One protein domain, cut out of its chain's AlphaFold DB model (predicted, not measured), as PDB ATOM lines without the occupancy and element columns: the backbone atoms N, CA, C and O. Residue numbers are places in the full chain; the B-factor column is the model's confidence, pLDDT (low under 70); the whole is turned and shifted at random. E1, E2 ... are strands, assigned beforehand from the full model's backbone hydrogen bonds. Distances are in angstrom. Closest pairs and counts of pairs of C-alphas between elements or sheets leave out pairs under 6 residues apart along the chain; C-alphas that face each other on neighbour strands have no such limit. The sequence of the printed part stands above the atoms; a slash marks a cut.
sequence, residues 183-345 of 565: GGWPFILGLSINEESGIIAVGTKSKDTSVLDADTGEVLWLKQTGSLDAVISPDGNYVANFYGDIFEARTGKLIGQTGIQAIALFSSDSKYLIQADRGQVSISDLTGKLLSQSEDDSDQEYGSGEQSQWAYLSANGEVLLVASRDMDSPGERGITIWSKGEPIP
ATOM      1  N   GLY A 183      16.225  42.941  34.023       91.12
ATOM      2  CA  GLY A 183      16.815  42.102  32.964       91.12
ATOM      3  C   GLY A 183      16.654  42.698  31.566       91.12
ATOM      4  O   GLY A 183      17.604  42.811  30.785       91.12
ATOM      5  N   GLY A 184      15.472  43.226  31.275       91.88
ATOM      6  CA  GLY A 184      15.189  43.799  29.974       91.88
ATOM      7  C   GLY A 184      13.877  44.546  29.927       91.88
ATOM      8  O   GLY A 184      13.287  44.913  30.935       91.88
ATOM      9  N   TRP A 185      13.432  44.790  28.708       89.25
ATOM     10  CA  TRP A 185      12.197  45.503  28.457       89.25
ATOM     11  C   TRP A 185      10.981  44.606  28.798       89.25
ATOM     12  O   TRP A 185      10.844  43.552  28.166       89.25
ATOM     13  N   PRO A 186      10.093  45.004  29.741       92.06
ATOM     14  CA  PRO A 186       8.880  44.247  30.066       92.06
ATOM     15  C   PRO A 186       7.990  43.974  28.846       92.06
ATOM     16  O   PRO A 186       7.659  44.894  28.089       92.06
ATOM     17  N   PHE A 187       7.600  42.713  28.652       88.06
ATOM     18  CA  PHE A 187       6.748  42.304  27.529       88.06
ATOM     19  C   PHE A 187       5.252  42.552  27.800       88.06
ATOM     20  O   PHE A 187       4.880  43.049  28.863       88.06
ATOM     21  N   ILE A 188       4.367  42.250  26.836       81.00
ATOM     22  CA  ILE A 188       2.936  42.597  26.912       81.00
ATOM     23  C   ILE A 188       2.242  41.974  28.132       81.00
ATOM     24  O   ILE A 188       1.518  42.685  28.830       81.00
ATOM     25  N   LEU A 189       2.525  40.705  28.419       85.38
ATOM     26  CA  LEU A 189       2.087  39.982  29.620       85.38
ATOM     27  C   LEU A 189       3.224  39.817  30.640       85.38
ATOM     28  O   LEU A 189       3.165  39.007  31.559       85.38
ATOM     29  N   GLY A 190       4.281  40.605  30.470       88.44
ATOM     30  CA  GLY A 190       5.502  40.528  31.250       88.44
ATOM     31  C   GLY A 190       5.528  41.468  32.448       88.44
ATOM     32  O   GLY A 190       6.605  41.719  32.959       88.44
ATOM     33  N   LEU A 191       4.408  42.046  32.888       94.62
ATOM     34  CA  LEU A 191       4.363  42.853  34.113       94.62
ATOM     35  C   LEU A 191       3.101  42.519  34.908       94.62
ATOM     36  O   LEU A 191       2.005  42.956  34.560       94.62
ATOM     37  N   SER A 192       3.277  41.765  35.989       95.44
ATOM     38  CA  SER A 192       2.229  41.406  36.940       95.44
ATOM     39  C   SER A 192       2.540  42.051  38.288       95.44
ATOM     40  O   SER A 192       3.652  41.933  38.798       95.44
ATOM     41  N   ILE A 193       1.573  42.771  38.853       95.00
ATOM     42  CA  ILE A 193       1.728  43.520  40.105       95.00
ATOM     43  C   ILE A 193       0.685  43.013  41.096       95.00
ATOM     44  O   ILE A 193      -0.508  43.015  40.793       95.00
ATOM     45  N   ASN A 194       1.128  42.612  42.285       94.94
ATOM     46  CA  ASN A 194       0.260  42.268  43.403       94.94
ATOM     47  C   ASN A 194       0.744  43.023  44.653       94.94
ATOM     48  O   ASN A 194       1.532  42.512  45.450       94.94
ATOM     49  N   GLU A 195       0.289  44.274  44.801       89.00
ATOM     50  CA  GLU A 195       0.652  45.125  45.945       89.00
ATOM     51  C   GLU A 195       0.138  44.551  47.278       89.00
ATOM     52  O   GLU A 195       0.788  44.736  48.301       89.00
ATOM     53  N   GLU A 196      -0.970  43.796  47.280       93.19
ATOM     54  CA  GLU A 196      -1.510  43.173  48.498       93.19
ATOM     55  C   GLU A 196      -0.581  42.092  49.063       93.19
ATOM     56  O   GLU A 196      -0.381  42.015  50.277       93.19
ATOM     57  N   SER A 197       0.016  41.270  48.193       93.81
ATOM     58  CA  SER A 197       1.036  40.294  48.598       93.81
ATOM     59  C   SER A 197       2.454  40.874  48.634       93.81
ATOM     60  O   SER A 197       3.373  40.202  49.112       93.81
ATOM     61  N   GLY A 198       2.634  42.123  48.192       96.31
ATOM     62  CA  GLY A 198       3.889  42.869  48.238       96.31
ATOM     63  C   GLY A 198       4.919  42.439  47.193       96.31
ATOM     64  O   GLY A 198       6.115  42.580  47.447       96.31
ATOM     65  N   ILE A 199       4.494  41.890  46.051       97.62
ATOM     66  CA  ILE A 199       5.409  41.431  44.993       97.62
ATOM     67  C   ILE A 199       5.032  41.938  43.597       97.62
ATOM     68  O   ILE A 199       3.869  42.196  43.283       97.62
ATOM     69  N   ILE A 200       6.046  42.051  42.742       98.31
ATOM     70  CA  ILE A 200       5.930  42.362  41.313       98.31
ATOM     71  C   ILE A 200       6.723  41.316  40.546       98.31
ATOM     72  O   ILE A 200       7.874  41.072  40.890       98.31
ATOM     73  N   ALA A 201       6.145  40.733  39.502       98.19
ATOM     74  CA  ALA A 201       6.821  39.803  38.610       98.19
ATOM     75  C   ALA A 201       6.946  40.426  37.222       98.19
ATOM     76  O   ALA A 201       5.992  41.012  36.704       98.19
ATOM     77  N   VAL A 202       8.131  40.299  36.629       97.88
ATOM     78  CA  VAL A 202       8.457  40.915  35.348       97.88
ATOM     79  C   VAL A 202       9.078  39.890  34.410       97.88
ATOM     80  O   VAL A 202      10.152  39.379  34.704       97.88
ATOM     81  N   GLY A 203       8.421  39.622  33.286       95.62
ATOM     82  CA  GLY A 203       8.958  38.904  32.130       95.62
ATOM     83  C   GLY A 203       9.371  39.894  31.038       95.62
ATOM     84  O   GLY A 203       8.731  40.933  30.845       95.62
ATOM     85  N   THR A 204      10.471  39.627  30.337       94.06
ATOM     86  CA  THR A 204      11.083  40.625  29.446       94.06
ATOM     87  C   THR A 204      11.422  40.088  28.063       94.06
ATOM     88  O   THR A 204      11.618  38.894  27.865       94.06
ATOM     89  N   LYS A 205      11.596  40.992  27.087       88.94
ATOM     90  CA  LYS A 205      12.104  40.654  25.742       88.94
ATOM     91  C   LYS A 205      13.507  40.046  25.734       88.94
ATOM     92  O   LYS A 205      13.857  39.365  24.773       88.94
ATOM     93  N   SER A 206      14.286  40.267  26.792       88.56
ATOM     94  CA  SER A 206      15.579  39.605  27.000       88.56
ATOM     95  C   SER A 206      15.433  38.143  27.427       88.56
ATOM     96  O   SER A 206      16.438  37.450  27.526       88.56
ATOM     97  N   LYS A 207      14.195  37.661  27.618       88.81
ATOM     98  CA  LYS A 207      13.861  36.325  28.124       88.81
ATOM     99  C   LYS A 207      14.258  36.098  29.583       88.81
ATOM    100  O   LYS A 207      14.494  34.964  30.009       88.81
ATOM    101  N   ASP A 208      14.319  37.194  30.333       89.56
ATOM    102  CA  ASP A 208      14.512  37.190  31.776       89.56
ATOM    103  C   ASP A 208      13.167  37.283  32.491       89.56
ATOM    104  O   ASP A 208      12.293  38.056  32.081       89.56
ATOM    105  N   THR A 209      13.055  36.564  33.606       95.75
ATOM    106  CA  THR A 209      12.016  36.745  34.617       95.75
ATOM    107  C   THR A 209      12.652  37.282  35.896       95.75
ATOM    108  O   THR A 209      13.646  36.738  36.382       95.75
ATOM    109  N   SER A 210      12.070  38.325  36.477       97.56
ATOM    110  CA  SER A 210      12.460  38.853  37.786       97.56
ATOM    111  C   SER A 210      11.258  38.992  38.707       97.56
ATOM    112  O   SER A 210      10.139  39.211  38.245       97.56
ATOM    113  N   VAL A 211      11.491  38.871  40.013       98.62
ATOM    114  CA  VAL A 211      10.502  39.220  41.038       98.62
ATOM    115  C   VAL A 211      11.097  40.228  41.997       98.62
ATOM    116  O   VAL A 211      12.248  40.107  42.418       98.62
ATOM    117  N   LEU A 212      10.297  41.234  42.326       98.62
ATOM    118  CA  LEU A 212      10.670  42.361  43.153       98.62
ATOM    119  C   LEU A 212       9.730  42.474  44.346       98.62
ATOM    120  O   LEU A 212       8.547  42.141  44.255       98.62
ATOM    121  N   ASP A 213      10.249  43.009  45.439       98.19
ATOM    122  CA  ASP A 213       9.440  43.551  46.521       98.19
ATOM    123  C   ASP A 213       8.745  44.842  46.044       98.19
ATOM    124  O   ASP A 213       9.395  45.781  45.577       98.19
ATOM    125  N   ALA A 214       7.413  44.886  46.122       96.94
ATOM    126  CA  ALA A 214       6.616  45.965  45.524       96.94
ATOM    127  C   ALA A 214       6.803  47.331  46.215       96.94
ATOM    128  O   ALA A 214       6.604  48.388  45.598       96.94
ATOM    129  N   ASP A 215       7.180  47.324  47.495       96.25
ATOM    130  CA  ASP A 215       7.330  48.531  48.306       96.25
ATOM    131  C   ASP A 215       8.707  49.159  48.124       96.25
ATOM    132  O   ASP A 215       8.820  50.373  47.938       96.25
ATOM    133  N   THR A 216       9.752  48.334  48.145       97.56
ATOM    134  CA  THR A 216      11.148  48.787  48.118       97.56
ATOM    135  C   THR A 216      11.770  48.782  46.724       97.56
ATOM    136  O   THR A 216      12.753  49.489  46.500       97.56
ATOM    137  N   GLY A 217      11.224  47.991  45.798       97.62
ATOM    138  CA  GLY A 217      11.834  47.715  44.501       97.62
ATOM    139  C   GLY A 217      13.015  46.744  44.582       97.62
ATOM    140  O   GLY A 217      13.697  46.542  43.580       97.62
ATOM    141  N   GLU A 218      13.305  46.141  45.739       98.25
ATOM    142  CA  GLU A 218      14.380  45.154  45.849       98.25
ATOM    143  C   GLU A 218      14.107  43.965  44.920       98.25
ATOM    144  O   GLU A 218      13.046  43.352  44.988       98.25
ATOM    145  N   VAL A 219      15.069  43.629  44.057       98.50
ATOM    146  CA  VAL A 219      14.994  42.432  43.210       98.50
ATOM    147  C   VAL A 219      15.256  41.214  44.092       98.50
ATOM    148  O   VAL A 219      16.395  40.969  44.485       98.50
ATOM    149  N   LEU A 220      14.202  40.454  44.393       97.94
ATOM    150  CA  LEU A 220      14.280  39.229  45.192       97.94
ATOM    151  C   LEU A 220      15.036  38.135  44.431       97.94
ATOM    152  O   LEU A 220      15.857  37.424  45.006       97.94
ATOM    153  N   TRP A 221      14.777  38.024  43.126       97.75
ATOM    154  CA  TRP A 221      15.540  37.180  42.210       97.75
ATOM    155  C   TRP A 221      15.344  37.614  40.753       97.75
ATOM    156  O   TRP A 221      14.346  38.237  40.393       97.75
ATOM    157  N   LEU A 222      16.313  37.254  39.909       95.50
ATOM    158  CA  LEU A 222      16.307  37.442  38.459       95.50
ATOM    159  C   LEU A 222      16.927  36.200  37.816       95.50
ATOM    160  O   LEU A 222      17.994  35.756  38.244       95.50
ATOM    161  N   LYS A 223      16.247  35.629  36.821       87.69
ATOM    162  CA  LYS A 223      16.670  34.419  36.110       87.69
ATOM    163  C   LYS A 223      16.400  34.547  34.618       87.69
ATOM    164  O   LYS A 223      15.354  35.056  34.229       87.69
ATOM    165  N   GLN A 224      17.293  33.999  33.805       87.38
ATOM    166  CA  GLN A 224      17.044  33.805  32.382       87.38
ATOM    167  C   GLN A 224      16.186  32.545  32.211       87.38
ATOM    168  O   GLN A 224      16.692  31.432  32.296       87.38
ATOM    169  N   THR A 225      14.879  32.719  32.026       83.69
ATOM    170  CA  THR A 225      13.909  31.609  31.941       83.69
ATOM    171  C   THR A 225      13.595  31.210  30.504       83.69
ATOM    172  O   THR A 225      12.893  30.237  30.259       83.69
ATOM    173  N   GLY A 226      14.062  31.984  29.522       83.06
ATOM    174  CA  GLY A 226      13.687  31.771  28.127       83.06
ATOM    175  C   GLY A 226      12.318  32.366  27.767       83.06
ATOM    176  O   GLY A 226      12.017  32.453  26.576       83.06
ATOM    177  N   SER A 227      11.535  32.826  28.751       85.38
ATOM    178  CA  SER A 227      10.155  33.296  28.590       85.38
ATOM    179  C   SER A 227      10.016  34.819  28.597       85.38
ATOM    180  O   SER A 227      10.795  35.529  29.229       85.38
ATOM    181  N   LEU A 228       8.985  35.314  27.910       88.44
ATOM    182  CA  LEU A 228       8.625  36.732  27.857       88.44
ATOM    183  C   LEU A 228       7.632  37.140  28.958       88.44
ATOM    184  O   LEU A 228       7.526  38.323  29.278       88.44
ATOM    185  N   ASP A 229       6.935  36.169  29.547       91.31
ATOM    186  CA  ASP A 229       5.768  36.399  30.396       91.31
ATOM    187  C   ASP A 229       6.069  36.137  31.869       91.31
ATOM    188  O   ASP A 229       6.938  35.333  32.216       91.31
ATOM    189  N   ALA A 230       5.314  36.799  32.745       95.44
ATOM    190  CA  ALA A 230       5.326  36.512  34.171       95.44
ATOM    191  C   ALA A 230       3.968  36.858  34.793       95.44
ATOM    192  O   ALA A 230       3.549  38.015  34.772       95.44
ATOM    193  N   VAL A 231       3.301  35.870  35.390       97.31
ATOM    194  CA  VAL A 231       2.020  36.036  36.091       97.31
ATOM    195  C   VAL A 231       2.157  35.623  37.553       97.31
ATOM    196  O   VAL A 231       2.732  34.579  37.848       97.31
ATOM    197  N   ILE A 232       1.634  36.436  38.471       98.19
ATOM    198  CA  ILE A 232       1.573  36.133  39.908       98.19
ATOM    199  C   ILE A 232       0.270  35.382  40.222       98.19
ATOM    200  O   ILE A 232      -0.794  35.738  39.709       98.19
ATOM    201  N   SER A 233       0.323  34.365  41.085       97.81
ATOM    202  CA  SER A 233      -0.883  33.718  41.617       97.81
ATOM    203  C   SER A 233      -1.689  34.671  42.512       97.81
ATOM    204  O   SER A 233      -1.099  35.515  43.187       97.81
ATOM    205  N   PRO A 234      -3.028  34.558  42.584       96.12
ATOM    206  CA  PRO A 234      -3.849  35.445  43.415       96.12
ATOM    207  C   PRO A 234      -3.392  35.571  44.877       96.12
ATOM    208  O   PRO A 234      -3.444  36.657  45.448       96.12
ATOM    209  N   ASP A 235      -2.901  34.484  45.474       97.19
ATOM    210  CA  ASP A 235      -2.368  34.470  46.841       97.19
ATOM    211  C   ASP A 235      -0.935  35.025  46.982       97.19
ATOM    212  O   ASP A 235      -0.436  35.155  48.099       97.19
ATOM    213  N   GLY A 236      -0.271  35.356  45.870       97.81
ATOM    214  CA  GLY A 236       1.087  35.894  45.823       97.81
ATOM    215  C   GLY A 236       2.199  34.879  46.094       97.81
ATOM    216  O   GLY A 236       3.356  35.273  46.238       97.81
ATOM    217  N   ASN A 237       1.880  33.587  46.194       97.94
ATOM    218  CA  ASN A 237       2.865  32.562  46.539       97.94
ATOM    219  C   ASN A 237       3.643  32.037  45.332       97.94
ATOM    220  O   ASN A 237       4.741  31.504  45.512       97.94
ATOM    221  N   TYR A 238       3.114  32.193  44.117       98.44
ATOM    222  CA  TYR A 238       3.686  31.610  42.910       98.44
ATOM    223  C   TYR A 238       3.813  32.613  41.769       98.44
ATOM    224  O   TYR A 238       3.028  33.555  41.651       98.44
ATOM    225  N   VAL A 239       4.804  32.377  40.913       98.44
ATOM    226  CA  VAL A 239       4.966  33.051  39.622       98.44
ATOM    227  C   VAL A 239       5.065  31.998  38.534       98.44
ATOM    228  O   VAL A 239       5.798  31.026  38.703       98.44
ATOM    229  N   ALA A 240       4.349  32.193  37.430       97.31
ATOM    230  CA  ALA A 240       4.448  31.335  36.258       97.31
ATOM    231  C   ALA A 240       4.749  32.118  34.981       97.31
ATOM    232  O   ALA A 240       4.500  33.323  34.915       97.31
ATOM    233  N   ASN A 241       5.292  31.433  33.978       93.56
ATOM    234  CA  ASN A 241       5.652  32.014  32.685       93.56
ATOM    235  C   ASN A 241       4.986  31.262  31.511       93.56
ATOM    236  O   ASN A 241       4.290  30.268  31.714       93.56
ATOM    237  N   PHE A 242       5.212  31.723  30.278       89.69
ATOM    238  CA  PHE A 242       4.590  31.178  29.058       89.69
ATOM    239  C   PHE A 242       4.877  29.684  28.804       89.69
ATOM    240  O   PHE A 242       4.057  28.988  28.212       89.69
ATOM    241  N   TYR A 243       6.031  29.177  29.250       87.06
ATOM    242  CA  TYR A 243       6.398  27.759  29.109       87.06
ATOM    243  C   TYR A 243       5.833  26.883  30.238       87.06
ATOM    244  O   TYR A 243       6.018  25.664  30.246       87.06
ATOM    245  N   GLY A 244       5.139  27.503  31.192       89.50
ATOM    246  CA  GLY A 244       4.552  26.844  32.345       89.50
ATOM    247  C   GLY A 244       5.569  26.432  33.397       89.50
ATOM    248  O   GLY A 244       5.312  25.478  34.133       89.50
ATOM    249  N   ASP A 245       6.699  27.136  33.489       89.44
ATOM    250  CA  ASP A 245       7.542  27.077  34.680       89.44
ATOM    251  C   ASP A 245       6.796  27.725  35.843       89.44
ATOM    252  O   ASP A 245       6.263  28.824  35.693       89.44
ATOM    253  N   ILE A 246       6.763  27.066  36.999       95.00
ATOM    254  CA  ILE A 246       6.075  27.534  38.204       95.00
ATOM    255  C   ILE A 246       7.110  27.689  39.312       95.00
ATOM    256  O   ILE A 246       7.698  26.709  39.775       95.00
ATOM    257  N   PHE A 247       7.321  28.918  39.762       95.44
ATOM    258  CA  PHE A 247       8.265  29.273  40.815       95.44
ATOM    259  C   PHE A 247       7.532  29.647  42.100       95.44
ATOM    260  O   PHE A 247       6.475  30.270  42.064       95.44
ATOM    261  N   GLU A 248       8.130  29.348  43.251       96.31
ATOM    262  CA  GLU A 248       7.791  30.026  44.498       96.31
ATOM    263  C   GLU A 248       8.220  31.498  44.389       96.31
ATOM    264  O   GLU A 248       9.386  31.804  44.122       96.31
ATOM    265  N   ALA A 249       7.264  32.412  44.551       97.75
ATOM    266  CA  ALA A 249       7.398  33.792  44.103       97.75
ATOM    267  C   ALA A 249       8.529  34.556  44.798       97.75
ATOM    268  O   ALA A 249       9.171  35.389  44.170       97.75
ATOM    269  N   ARG A 250       8.806  34.287  46.078       97.12
ATOM    270  CA  ARG A 250       9.788  35.067  46.851       97.12
ATOM    271  C   ARG A 250      11.207  34.523  46.757       97.12
ATOM    272  O   ARG A 250      12.142  35.314  46.773       97.12
ATOM    273  N   THR A 251      11.386  33.210  46.650       92.62
ATOM    274  CA  THR A 251      12.725  32.599  46.552       92.62
ATOM    275  C   THR A 251      13.162  32.316  45.120       92.62
ATOM    276  O   THR A 251      14.347  32.092  44.877       92.62
ATOM    277  N   GLY A 252      12.226  32.268  44.169       88.50
ATOM    278  CA  GLY A 252      12.503  31.875  42.788       88.50
ATOM    279  C   GLY A 252      12.824  30.388  42.653       88.50
ATOM    280  O   GLY A 252      13.405  29.963  41.648       88.50
ATOM    281  N   LYS A 253      12.499  29.578  43.666       84.81
ATOM    282  CA  LYS A 253      12.621  28.122  43.600       84.81
ATOM    283  C   LYS A 253      11.572  27.581  42.632       84.81
ATOM    284  O   LYS A 253      10.385  27.766  42.866       84.81
ATOM    285  N   LEU A 254      11.998  26.884  41.584       79.75
ATOM    286  CA  LEU A 254      11.086  26.171  40.692       79.75
ATOM    287  C   LEU A 254      10.424  25.005  41.448       79.75
ATOM    288  O   LEU A 254      11.101  24.279  42.180       79.75
ATOM    289  N   ILE A 255       9.109  24.852  41.308       83.25
ATOM    290  CA  ILE A 255       8.306  23.832  42.002       83.25
ATOM    291  C   ILE A 255       7.489  22.941  41.060       83.25
ATOM    292  O   ILE A 255       7.014  21.893  41.492       83.25
ATOM    293  N   GLY A 256       7.341  23.339  39.797       78.56
ATOM    294  CA  GLY A 256       6.629  22.579  38.780       78.56
ATOM    295  C   GLY A 256       6.883  23.135  37.387       78.56
ATOM    296  O   GLY A 256       7.252  24.301  37.244       78.56
ATOM    297  N   GLN A 257       6.706  22.291  36.374       82.75
ATOM    298  CA  GLN A 257       6.852  22.655  34.964       82.75
ATOM    299  C   GLN A 257       5.848  21.875  34.117       82.75
ATOM    300  O   GLN A 257       5.769  20.650  34.228       82.75
ATOM    301  N   THR A 258       5.093  22.560  33.259       82.88
ATOM    302  CA  THR A 258       4.186  21.889  32.309       82.88
ATOM    303  C   THR A 258       4.839  21.648  30.952       82.88
ATOM    304  O   THR A 258       4.556  20.631  30.322       82.88
ATOM    305  N   GLY A 259       5.686  22.580  30.497       76.19
ATOM    306  CA  GLY A 259       6.270  22.568  29.157       76.19
ATOM    307  C   GLY A 259       5.314  22.957  28.027       76.19
ATOM    308  O   GLY A 259       5.679  22.915  26.849       76.19
ATOM    309  N   ILE A 260       4.088  23.342  28.373       82.44
ATOM    310  CA  ILE A 260       3.071  23.786  27.423       82.44
ATOM    311  C   ILE A 260       3.393  25.232  27.039       82.44
ATOM    312  O   ILE A 260       3.684  26.050  27.903       82.44
ATOM    313  N   GLN A 261       3.357  25.543  25.745       85.88
ATOM    314  CA  GLN A 261       3.633  26.878  25.207       85.88
ATOM    315  C   GLN A 261       2.329  27.643  25.025       85.88
ATOM    316  O   GLN A 261       1.697  27.543  23.977       85.88
ATOM    317  N   ALA A 262       1.903  28.352  26.062       88.31
ATOM    318  CA  ALA A 262       0.637  29.069  26.061       88.31
ATOM    319  C   ALA A 262       0.598  30.093  27.198       88.31
ATOM    320  O   ALA A 262       1.293  29.949  28.207       88.31
ATOM    321  N   ILE A 263      -0.261  31.105  27.064       92.56
ATOM    322  CA  ILE A 263      -0.380  32.182  28.048       92.56
ATOM    323  C   ILE A 263      -0.771  31.596  29.402       92.56
ATOM    324  O   ILE A 263      -1.818  30.958  29.534       92.56
ATOM    325  N   ALA A 264       0.065  31.841  30.409       94.81
ATOM    326  CA  ALA A 264      -0.141  31.368  31.766       94.81
ATOM    327  C   ALA A 264      -1.092  32.278  32.555       94.81
ATOM    328  O   ALA A 264      -0.956  33.500  32.582       94.81
ATOM    329  N   LEU A 265      -2.032  31.654  33.259       96.00
ATOM    330  CA  LEU A 265      -2.977  32.254  34.191       96.00
ATOM    331  C   LEU A 265      -3.093  31.333  35.410       96.00
ATOM    332  O   LEU A 265      -3.034  30.115  35.279       96.00
ATOM    333  N   PHE A 266      -3.316  31.882  36.598       96.44
ATOM    334  CA  PHE A 266      -3.664  31.064  37.761       96.44
ATOM    335  C   PHE A 266      -5.179  31.004  37.946       96.44
ATOM    336  O   PHE A 266      -5.889  31.983  37.700       96.44
ATOM    337  N   SER A 267      -5.682  29.867  38.432       94.50
ATOM    338  CA  SER A 267      -7.046  29.804  38.960       94.50
ATOM    339  C   SER A 267      -7.215  30.794  40.116       94.50
ATOM    340  O   SER A 267      -6.267  31.088  40.844       94.50
ATOM    341  N   SER A 268      -8.438  31.284  40.335       91.81
ATOM    342  CA  SER A 268      -8.726  32.272  41.390       91.81
ATOM    343  C   SER A 268      -8.389  31.784  42.806       91.81
ATOM    344  O   SER A 268      -8.137  32.591  43.697       91.81
ATOM    345  N   ASP A 269      -8.340  30.467  43.020       93.75
ATOM    346  CA  ASP A 269      -7.924  29.838  44.276       93.75
ATOM    347  C   ASP A 269      -6.429  29.469  44.332       93.75
ATOM    348  O   ASP A 269      -6.005  28.821  45.288       93.75
ATOM    349  N   SER A 270      -5.640  29.882  43.333       95.81
ATOM    350  CA  SER A 270      -4.187  29.671  43.205       95.81
ATOM    351  C   SER A 270      -3.733  28.208  43.137       95.81
ATOM    352  O   SER A 270      -2.547  27.927  43.280       95.81
ATOM    353  N   LYS A 271      -4.646  27.251  42.923       94.69
ATOM    354  CA  LYS A 271      -4.310  25.813  42.930       94.69
ATOM    355  C   LYS A 271      -3.920  25.245  41.577       94.69
ATOM    356  O   LYS A 271      -3.329  24.166  41.536       94.69
ATOM    357  N   TYR A 272      -4.290  25.922  40.499       95.44
ATOM    358  CA  TYR A 272      -4.085  25.422  39.150       95.44
ATOM    359  C   TYR A 272      -3.414  26.471  38.286       95.44
ATOM    360  O   TYR A 272      -3.747  27.658  38.360       95.44
ATOM    361  N   LEU A 273      -2.510  25.994  37.439       96.75
ATOM    362  CA  LEU A 273      -2.037  26.744  36.293       96.75
ATOM    363  C   LEU A 273      -2.982  26.461  35.123       96.75
ATOM    364  O   LEU A 273      -3.247  25.308  34.788       96.75
ATOM    365  N   ILE A 274      -3.497  27.520  34.521       96.06
ATOM    366  CA  ILE A 274      -4.293  27.497  33.302       96.06
ATOM    367  C   ILE A 274      -3.409  28.073  32.207       96.06
ATOM    368  O   ILE A 274      -2.886  29.175  32.340       96.06
ATOM    369  N   GLN A 275      -3.237  27.324  31.132       94.12
ATOM    370  CA  GLN A 275      -2.447  27.727  29.984       94.12
ATOM    371  C   GLN A 275      -3.339  27.769  28.756       94.12
ATOM    372  O   GLN A 275      -3.967  26.768  28.414       94.12
ATOM    373  N   ALA A 276      -3.442  28.947  28.147       92.19
ATOM    374  CA  ALA A 276      -4.406  29.237  27.098       92.19
ATOM    375  C   ALA A 276      -3.723  29.753  25.830       92.19
ATOM    376  O   ALA A 276      -2.921  30.685  25.872       92.19
ATOM    377  N   ASP A 277      -4.084  29.156  24.703       88.12
ATOM    378  CA  ASP A 277      -3.688  29.582  23.367       88.12
ATOM    379  C   ASP A 277      -4.910  29.559  22.431       88.12
ATOM    380  O   ASP A 277      -6.021  29.170  22.814       88.12
ATOM    381  N   ARG A 278      -4.721  29.997  21.185       83.81
ATOM    382  CA  ARG A 278      -5.759  30.230  20.175       83.81
ATOM    383  C   ARG A 278      -6.716  29.051  20.030       83.81
ATOM    384  O   ARG A 278      -7.925  29.269  19.941       83.81
ATOM    385  N   GLY A 279      -6.199  27.824  20.033       84.94
ATOM    386  CA  GLY A 279      -6.971  26.589  19.872       84.94
ATOM    387  C   GLY A 279      -6.942  25.645  21.069       84.94
ATOM    388  O   GLY A 279      -7.485  24.554  20.957       84.94
ATOM    389  N   GLN A 280      -6.333  26.022  22.195       88.19
ATOM    390  CA  GLN A 280      -6.108  25.095  23.304       88.19
ATOM    391  C   GLN A 280      -6.250  25.772  24.666       88.19
ATOM    392  O   GLN A 280      -5.786  26.890  24.873       88.19
ATOM    393  N   VAL A 281      -6.828  25.046  25.622       91.62
ATOM    394  CA  VAL A 281      -6.758  25.380  27.048       91.62
ATOM    395  C   VAL A 281      -6.343  24.146  27.825       91.62
ATOM    396  O   VAL A 281      -6.986  23.100  27.736       91.62
ATOM    397  N   SER A 282      -5.299  24.299  28.624       91.75
ATOM    398  CA  SER A 282      -4.716  23.266  29.469       91.75
ATOM    399  C   SER A 282      -4.812  23.688  30.929       91.75
ATOM    400  O   SER A 282      -4.562  24.843  31.266       91.75
ATOM    401  N   ILE A 283      -5.191  22.763  31.806       93.31
ATOM    402  CA  ILE A 283      -5.272  22.979  33.252       93.31
ATOM    403  C   ILE A 283      -4.356  21.970  33.924       93.31
ATOM    404  O   ILE A 283      -4.580  20.761  33.811       93.31
ATOM    405  N   SER A 284      -3.378  22.470  34.666       92.00
ATOM    406  CA  SER A 284      -2.392  21.675  35.390       92.00
ATOM    407  C   SER A 284      -2.415  21.993  36.882       92.00
ATOM    408  O   SER A 284      -2.778  23.099  37.286       92.00
ATOM    409  N   ASP A 285      -2.025  21.037  37.728       90.31
ATOM    410  CA  ASP A 285      -1.683  21.364  39.118       90.31
ATOM    411  C   ASP A 285      -0.312  22.063  39.207       90.31
ATOM    412  O   ASP A 285       0.430  22.154  38.227       90.31
ATOM    413  N   LEU A 286       0.037  22.559  40.397       90.44
ATOM    414  CA  LEU A 286       1.278  23.311  40.622       90.44
ATOM    415  C   LEU A 286       2.563  22.478  40.504       90.44
ATOM    416  O   LEU A 286       3.647  23.053  40.504       90.44
ATOM    417  N   THR A 287       2.470  21.147  40.406       81.62
ATOM    418  CA  THR A 287       3.634  20.300  40.090       81.62
ATOM    419  C   THR A 287       3.940  20.286  38.592       81.62
ATOM    420  O   THR A 287       4.997  19.817  38.183       81.62
ATOM    421  N   GLY A 288       3.034  20.828  37.771       80.62
ATOM    422  CA  GLY A 288       3.107  20.785  36.314       80.62
ATOM    423  C   GLY A 288       2.324  19.629  35.693       80.62
ATOM    424  O   GLY A 288       2.337  19.456  34.475       80.62
ATOM    425  N   LYS A 289       1.615  18.836  36.507       78.56
ATOM    426  CA  LYS A 289       0.797  17.723  36.030       78.56
ATOM    427  C   LYS A 289      -0.419  18.226  35.267       78.56
ATOM    428  O   LYS A 289      -1.293  18.849  35.873       78.56
ATOM    429  N   LEU A 290      -0.553  17.837  34.002       83.00
ATOM    430  CA  LEU A 290      -1.766  18.089  33.228       83.00
ATOM    431  C   LEU A 290      -2.970  17.323  33.812       83.00
ATOM    432  O   LEU A 290      -2.945  16.100  33.973       83.00
ATOM    433  N   LEU A 291      -4.041  18.047  34.139       82.88
ATOM    434  CA  LEU A 291      -5.284  17.500  34.700       82.88
ATOM    435  C   LEU A 291      -6.400  17.433  33.661       82.88
ATOM    436  O   LEU A 291      -7.186  16.482  33.647       82.88
ATOM    437  N   SER A 292      -6.491  18.451  32.812       85.94
ATOM    438  CA  SER A 292      -7.461  18.505  31.727       85.94
ATOM    439  C   SER A 292      -6.969  19.397  30.602       85.94
ATOM    440  O   SER A 292      -6.189  20.319  30.822       85.94
ATOM    441  N   GLN A 293      -7.460  19.111  29.404       87.44
ATOM    442  CA  GLN A 293      -7.151  19.839  28.193       87.44
ATOM    443  C   GLN A 293      -8.403  19.893  27.322       87.44
ATOM    444  O   GLN A 293      -9.211  18.959  27.306       87.44
ATOM    445  N   SER A 294      -8.592  21.007  26.633       86.88
ATOM    446  CA  SER A 294      -9.639  21.202  25.634       86.88
ATOM    447  C   SER A 294      -9.023  21.834  24.400       86.88
ATOM    448  O   SER A 294      -8.200  22.740  24.523       86.88
ATOM    449  N   GLU A 295      -9.418  21.348  23.227       86.25
ATOM    450  CA  GLU A 295      -8.856  21.755  21.940       86.25
ATOM    451  C   GLU A 295      -9.972  22.098  20.950       86.25
ATOM    452  O   GLU A 295     -11.050  21.495  20.967       86.25
ATOM    453  N   ASP A 296      -9.711  23.088  20.101       82.25
ATOM    454  CA  ASP A 296     -10.561  23.511  18.994       82.25
ATOM    455  C   ASP A 296      -9.723  23.659  17.719       82.25
ATOM    456  O   ASP A 296      -9.219  24.741  17.395       82.25
ATOM    457  N   ASP A 297      -9.675  22.562  16.966       79.94
ATOM    458  CA  ASP A 297      -8.983  22.422  15.685       79.94
ATOM    459  C   ASP A 297      -9.736  23.060  14.502       79.94
ATOM    460  O   ASP A 297      -9.416  22.792  13.346       79.94
ATOM    461  N   SER A 298     -10.782  23.865  14.714       80.00
ATOM    462  CA  SER A 298     -11.499  24.480  13.578       80.00
ATOM    463  C   SER A 298     -10.669  25.514  12.812       80.00
ATOM    464  O   SER A 298     -11.015  25.875  11.689       80.00
ATOM    465  N   ASP A 299      -9.572  25.964  13.405       76.62
ATOM    466  CA  ASP A 299      -8.656  26.932  12.839       76.62
ATOM    467  C   ASP A 299      -7.361  26.246  12.412       76.62
ATOM    468  O   ASP A 299      -6.684  25.624  13.223       76.62
ATOM    469  N   GLN A 300      -7.072  26.286  11.114       69.75
ATOM    470  CA  GLN A 300      -6.048  25.455  10.468       69.75
ATOM    471  C   GLN A 300      -5.043  26.281   9.652       69.75
ATOM    472  O   GLN A 300      -4.144  25.720   9.028       69.75
ATOM    473  N   GLU A 301      -5.201  27.606   9.617       67.00
ATOM    474  CA  GLU A 301      -4.448  28.508   8.741       67.00
ATOM    475  C   GLU A 301      -3.619  29.502   9.564       67.00
ATOM    476  O   GLU A 301      -3.845  30.703   9.496       67.00
ATOM    477  N   TYR A 302      -2.669  29.013  10.365       66.62
ATOM    478  CA  TYR A 302      -1.768  29.862  11.154       66.62
ATOM    479  C   TYR A 302      -0.323  29.334  11.160       66.62
ATOM    480  O   TYR A 302      -0.059  28.178  10.813       66.62
ATOM    481  N   GLY A 303       0.627  30.217  11.479       62.00
ATOM    482  CA  GLY A 303       2.064  29.929  11.479       62.00
ATOM    483  C   GLY A 303       2.557  29.199  12.734       62.00
ATOM    484  O   GLY A 303       1.798  28.827  13.619       62.00
ATOM    485  N   SER A 304       3.868  28.980  12.832       58.97
ATOM    486  CA  SER A 304       4.504  28.488  14.064       58.97
ATOM    487  C   SER A 304       4.857  29.639  15.014       58.97
ATOM    488  O   SER A 304       5.274  30.693  14.541       58.97
ATOM    489  N   GLY A 305       4.832  29.410  16.331       60.84
ATOM    490  CA  GLY A 305       5.297  30.366  17.352       60.84
ATOM    491  C   GLY A 305       4.199  30.752  18.342       60.84
ATOM    492  O   GLY A 305       3.160  30.106  18.370       60.84
ATOM    493  N   GLU A 306       4.413  31.804  19.131       68.38
ATOM    494  CA  GLU A 306       3.399  32.368  20.037       68.38
ATOM    495  C   GLU A 306       2.206  32.910  19.224       68.38
ATOM    496  O   GLU A 306       2.303  33.966  18.602       68.38
ATOM    497  N   GLN A 307       1.095  32.162  19.195       75.75
ATOM    498  CA  GLN A 307      -0.096  32.502  18.399       75.75
ATOM    499  C   GLN A 307      -1.094  33.397  19.149       75.75
ATOM    500  O   GLN A 307      -2.005  33.958  18.535       75.75
ATOM    501  N   SER A 308      -0.917  33.563  20.461       85.88
ATOM    502  CA  SER A 308      -1.749  34.404  21.325       85.88
ATOM    503  C   SER A 308      -0.895  35.398  22.089       85.88
ATOM    504  O   SER A 308       0.153  35.038  22.601       85.88
ATOM    505  N   GLN A 309      -1.367  36.638  22.206       84.62
ATOM    506  CA  GLN A 309      -0.625  37.721  22.868       84.62
ATOM    507  C   GLN A 309      -1.284  38.195  24.165       84.62
ATOM    508  O   GLN A 309      -0.685  38.940  24.941       84.62
ATOM    509  N   TRP A 310      -2.535  37.802  24.402       90.56
ATOM    510  CA  TRP A 310      -3.264  38.187  25.600       90.56
ATOM    511  C   TRP A 310      -4.359  37.178  25.945       90.56
ATOM    512  O   TRP A 310      -5.055  36.680  25.060       90.56
ATOM    513  N   ALA A 311      -4.538  36.907  27.238       93.25
ATOM    514  CA  ALA A 311      -5.642  36.103  27.738       93.25
ATOM    515  C   ALA A 311      -6.191  36.661  29.055       93.25
ATOM    516  O   ALA A 311      -5.498  37.361  29.796       93.25
ATOM    517  N   TYR A 312      -7.446  36.330  29.351       94.06
ATOM    518  CA  TYR A 312      -8.117  36.724  30.583       94.06
ATOM    519  C   TYR A 312      -9.133  35.689  31.027       94.06
ATOM    520  O   TYR A 312     -10.045  35.347  30.274       94.06
ATOM    521  N   LEU A 313      -9.009  35.247  32.276       93.88
ATOM    522  CA  LEU A 313     -10.021  34.446  32.945       93.88
ATOM    523  C   LEU A 313     -10.928  35.364  33.761       93.88
ATOM    524  O   LEU A 313     -10.458  36.100  34.628       93.88
ATOM    525  N   SER A 314     -12.225  35.274  33.501       93.38
ATOM    526  CA  SER A 314     -13.235  35.996  34.270       93.38
ATOM    527  C   SER A 314     -13.183  35.672  35.762       93.38
ATOM    528  O   SER A 314     -12.818  34.568  36.170       93.38
ATOM    529  N   ALA A 315     -13.596  36.621  36.598       90.25
ATOM    530  CA  ALA A 315     -13.512  36.538  38.055       90.25
ATOM    531  C   ALA A 315     -14.268  35.331  38.644       90.25
ATOM    532  O   ALA A 315     -13.871  34.780  39.671       90.25
ATOM    533  N   ASN A 316     -15.352  34.898  37.994       88.38
ATOM    534  CA  ASN A 316     -16.101  33.695  38.372       88.38
ATOM    535  C   ASN A 316     -15.505  32.392  37.792       88.38
ATOM    536  O   ASN A 316     -15.986  31.305  38.120       88.38
ATOM    537  N   GLY A 317     -14.472  32.494  36.954       88.81
ATOM    538  CA  GLY A 317     -13.793  31.386  36.291       88.81
ATOM    539  C   GLY A 317     -14.605  30.731  35.175       88.81
ATOM    540  O   GLY A 317     -14.353  29.570  34.863       88.81
ATOM    541  N   GLU A 318     -15.618  31.408  34.621       89.38
ATOM    542  CA  GLU A 318     -16.564  30.781  33.684       89.38
ATOM    543  C   GLU A 318     -16.331  31.122  32.214       89.38
ATOM    544  O   GLU A 318     -16.750  30.368  31.340       89.38
ATOM    545  N   VAL A 319     -15.662  32.236  31.944       93.00
ATOM    546  CA  VAL A 319     -15.273  32.694  30.609       93.00
ATOM    547  C   VAL A 319     -13.769  32.928  30.582       93.00
ATOM    548  O   VAL A 319     -13.241  33.621  31.454       93.00
ATOM    549  N   LEU A 320     -13.095  32.373  29.579       94.31
ATOM    550  CA  LEU A 320     -11.695  32.625  29.267       94.31
ATOM    551  C   LEU A 320     -11.605  33.212  27.857       94.31
ATOM    552  O   LEU A 320     -12.028  32.598  26.880       94.31
ATOM    553  N   LEU A 321     -11.067  34.421  27.776       94.69
ATOM    554  CA  LEU A 321     -10.849  35.160  26.541       94.69
ATOM    555  C   LEU A 321      -9.395  34.982  26.117       94.69
ATOM    556  O   LEU A 321      -8.507  35.110  26.956       94.69
ATOM    557  N   VAL A 322      -9.158  34.737  24.834       93.38
ATOM    558  CA  VAL A 322      -7.818  34.666  24.240       93.38
ATOM    559  C   VAL A 322      -7.810  35.526  22.981       93.38
ATOM    560  O   VAL A 322      -8.696  35.391  22.137       93.38
ATOM    561  N   ALA A 323      -6.840  36.429  22.874       90.88
ATOM    562  CA  ALA A 323      -6.630  37.272  21.706       90.88
ATOM    563  C   ALA A 323      -5.372  36.819  20.959       90.88
ATOM    564  O   ALA A 323      -4.271  36.782  21.525       90.88
ATOM    565  N   SER A 324      -5.564  36.490  19.687       86.62
ATOM    566  CA  SER A 324      -4.509  36.024  18.796       86.62
ATOM    567  C   SER A 324      -3.655  37.179  18.282       86.62
ATOM    568  O   SER A 324      -4.072  38.340  18.272       86.62
ATOM    569  N   ARG A 325      -2.460  36.837  17.812       80.62
ATOM    570  CA  ARG A 325      -1.454  37.757  17.281       80.62
ATOM    571  C   ARG A 325      -1.006  37.320  15.879       80.62
ATOM    572  O   ARG A 325      -1.246  36.180  15.502       80.62
ATOM    573  N   ASP A 326      -0.378  38.238  15.135       73.56
ATOM    574  CA  ASP A 326       0.316  37.982  13.858       73.56
ATOM    575  C   ASP A 326      -0.554  37.255  12.823       73.56
ATOM    576  O   ASP A 326      -0.117  36.346  12.129       73.56
ATOM    577  N   MET A 327      -1.818  37.678  12.720       76.56
ATOM    578  CA  MET A 327      -2.726  37.182  11.690       76.56
ATOM    579  C   MET A 327      -2.300  37.738  10.327       76.56
ATOM    580  O   MET A 327      -2.438  38.939  10.062       76.56
ATOM    581  N   ASP A 328      -1.791  36.862   9.470       66.00
ATOM    582  CA  ASP A 328      -1.227  37.185   8.156       66.00
ATOM    583  C   ASP A 328      -2.247  36.985   7.025       66.00
ATOM    584  O   ASP A 328      -2.128  37.578   5.947       66.00
ATOM    585  N   SER A 329      -3.265  36.154   7.262       67.00
ATOM    586  CA  SER A 329      -4.236  35.723   6.259       67.00
ATOM    587  C   SER A 329      -5.678  36.106   6.624       67.00
ATOM    588  O   SER A 329      -6.109  35.981   7.773       67.00
ATOM    589  N   PRO A 330      -6.497  36.541   5.646       65.19
ATOM    590  CA  PRO A 330      -7.927  36.729   5.868       65.19
ATOM    591  C   PRO A 330      -8.610  35.411   6.259       65.19
ATOM    592  O   PRO A 330      -8.606  34.471   5.473       65.19
ATOM    593  N   GLY A 331      -9.261  35.373   7.425       68.38
ATOM    594  CA  GLY A 331      -9.976  34.188   7.924       68.38
ATOM    595  C   GLY A 331      -9.387  33.591   9.200       68.38
ATOM    596  O   GLY A 331     -10.049  32.775   9.840       68.38
ATOM    597  N   GLU A 332      -8.203  34.047   9.606       78.06
ATOM    598  CA  GLU A 332      -7.600  33.689  10.884       78.06
ATOM    599  C   GLU A 332      -8.466  34.097  12.090       78.06
ATOM    600  O   GLU A 332      -9.109  35.153  12.110       78.06
ATOM    601  N   ARG A 333      -8.494  33.241  13.117       83.75
ATOM    602  CA  ARG A 333      -9.198  33.475  14.380       83.75
ATOM    603  C   ARG A 333      -8.442  34.514  15.197       83.75
ATOM    604  O   ARG A 333      -7.415  34.215  15.795       83.75
ATOM    605  N   GLY A 334      -8.995  35.719  15.290       84.75
ATOM    606  CA  GLY A 334      -8.443  36.775  16.147       84.75
ATOM    607  C   GLY A 334      -8.825  36.668  17.620       84.75
ATOM    608  O   GLY A 334      -8.126  37.207  18.474       84.75
ATOM    609  N   ILE A 335      -9.942  36.005  17.925       89.38
ATOM    610  CA  ILE A 335     -10.494  35.926  19.279       89.38
ATOM    611  C   ILE A 335     -11.032  34.520  19.510       89.38
ATOM    612  O   ILE A 335     -11.857  34.039  18.729       89.38
ATOM    613  N   THR A 336     -10.628  33.908  20.616       91.12
ATOM    614  CA  THR A 336     -11.219  32.667  21.121       91.12
ATOM    615  C   THR A 336     -11.888  32.941  22.457       91.12
ATOM    616  O   THR A 336     -11.305  33.563  23.344       91.12
ATOM    617  N   ILE A 337     -13.125  32.473  22.602       91.88
ATOM    618  CA  ILE A 337     -13.894  32.585  23.840       91.88
ATOM    619  C   ILE A 337     -14.221  31.175  24.306       91.88
ATOM    620  O   ILE A 337     -15.041  30.475  23.712       91.88
ATOM    621  N   TRP A 338     -13.586  30.773  25.395       90.56
ATOM    622  CA  TRP A 338     -13.866  29.526  26.080       90.56
ATOM    623  C   TRP A 338     -14.890  29.793  27.172       90.56
ATOM    624  O   TRP A 338     -14.757  30.738  27.947       90.56
ATOM    625  N   SER A 339     -15.913  28.950  27.245       86.38
ATOM    626  CA  SER A 339     -16.878  28.973  28.340       86.38
ATOM    627  C   SER A 339     -16.768  27.687  29.145       86.38
ATOM    628  O   SER A 339     -16.395  26.636  28.621       86.38
ATOM    629  N   LYS A 340     -17.087  27.771  30.432       79.56
ATOM    630  CA  LYS A 340     -17.086  26.634  31.344       79.56
ATOM    631  C   LYS A 340     -18.041  25.555  30.844       79.56
ATOM    632  O   LYS A 340     -19.260  25.694  30.907       79.56
ATOM    633  N   GLY A 341     -17.452  24.463  30.383       67.00
ATOM    634  CA  GLY A 341     -18.101  23.182  30.143       67.00
ATOM    635  C   GLY A 341     -17.507  22.111  31.051       67.00
ATOM    636  O   GLY A 341     -16.598  22.385  31.832       67.00
ATOM    637  N   GLU A 342     -18.015  20.882  30.948       48.50
ATOM    638  CA  GLU A 342     -17.341  19.724  31.541       48.50
ATOM    639  C   GLU A 342     -16.005  19.523  30.809       48.50
ATOM    640  O   GLU A 342     -16.023  19.222  29.609       48.50
ATOM    641  N   PRO A 343     -14.855  19.703  31.481       52.66
ATOM    642  CA  PRO A 343     -13.561  19.437  30.872       52.66
ATOM    643  C   PRO A 343     -13.487  17.950  30.538       52.66
ATOM    644  O   PRO A 343     -13.941  17.128  31.334       52.66
ATOM    645  N   ILE A 344     -12.908  17.574  29.397       53.75
ATOM    646  CA  ILE A 344     -12.703  16.158  29.080       53.75
ATOM    647  C   ILE A 344     -11.610  15.642  30.035       53.75
ATOM    648  O   ILE A 344     -10.460  16.081  29.929       53.75
ATOM    649  N   PRO A 345     -11.918  14.757  31.009       48.56
ATOM    650  CA  PRO A 345     -10.904  14.255  31.920       48.56
ATOM    651  C   PRO A 345     -10.001  13.292  31.155       48.56
ATOM    652  O   PRO A 345     -10.490  12.392  30.464       48.56
TER     653      PRO A 345
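What this domain is: This is residues 183 to 345 of the 565 residues of an uncharacterized protein of Gammaproteobacteria bacterium (UniProt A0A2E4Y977). Four small antiparallel sheets stand like blades in an open fan, part of a propeller: E1 to E4, E5 to E7, E8 to E11 and E12 to E14, with the first strand of each toward the inner side and the last strand outward. The last three blades stack partly face to face; the first meets its neighbour loosely, E2 near E5, while E1 also comes near E12. The printed part has 163 residues with fourteen named strands, E1 to E14 in chain order, and no named helix; the class is all strand, with 77 residues, under half, in named strands. The whole is compact, with a radius of gyration of the C-alphas of 15.5 A and spans of 47 by 33 by 24 A.

How they stand to each other: E8 (residues 263 to 266), E9 (272 to 277), E10 (280 to 285) and E11 (290 to 295) form a meander, each strand the antiparallel neighbour of the one before; N 265 and O 274 are 2.8 A apart, N 275 and O 282 2.8 A, and N 283 and O 292 2.8 A, within hydrogen-bond range. The meander E12 (308 to 313), E13 (319 to 324), E14 (335 to 339) faces this sheet, their best planes 34 degrees apart; the closest C-alphas of E8 and E12, Ile 263 and Ala 311, are 6.6 A apart. N 312 and O 321, at 2.9 A, and N 322 and O 336, at 2.9 A, are within hydrogen-bond range. The meander E5 (238 to 240), E6 (245 to 248), E7 (254 to 257) also faces the sheet E8 to E11, at 22 degrees, completing a stack of three sheets, face to face in turn; N 239 and O 247 are 2.9 A apart and N 246 and O 256 2.8 A. Residues 231 to 232 pair antiparallel with residues 239 to 240 of E5. The fourth meander is E1 (186 to 194), E2 (199 to 204), E3 (208 to 213), E4 (219 to 224), with N 192 and O 201 2.9 A apart, N 202 and O 210 2.8 A, and N 211 and O 221 2.9 A. E1 bends by 88 degrees at residue 191; its Leu 189 and Trp 310 of E12 have C-alphas 6.9 A apart.

Where its parts are: E1 begins at C-alpha 186 (8.880, 44.247, 30.066) and E14 ends at C-alpha 339 (-16.878, 28.973, 28.340). E3 and E10 each measure 16.8 A from first to last C-alpha, E2 16.6 A, E9 and E13 16.3 A.

The domain as a whole: The C-alphas farthest apart, those of Thr 216 and Ser 298, are 47.9 A apart. The printed part has no cut. The links E4 to E5 and E11 to E12 are long. Mean pLDDT of the printed part is 87.7; residues 300 to 306, 328 to 331 and 341 to 345 are under 70.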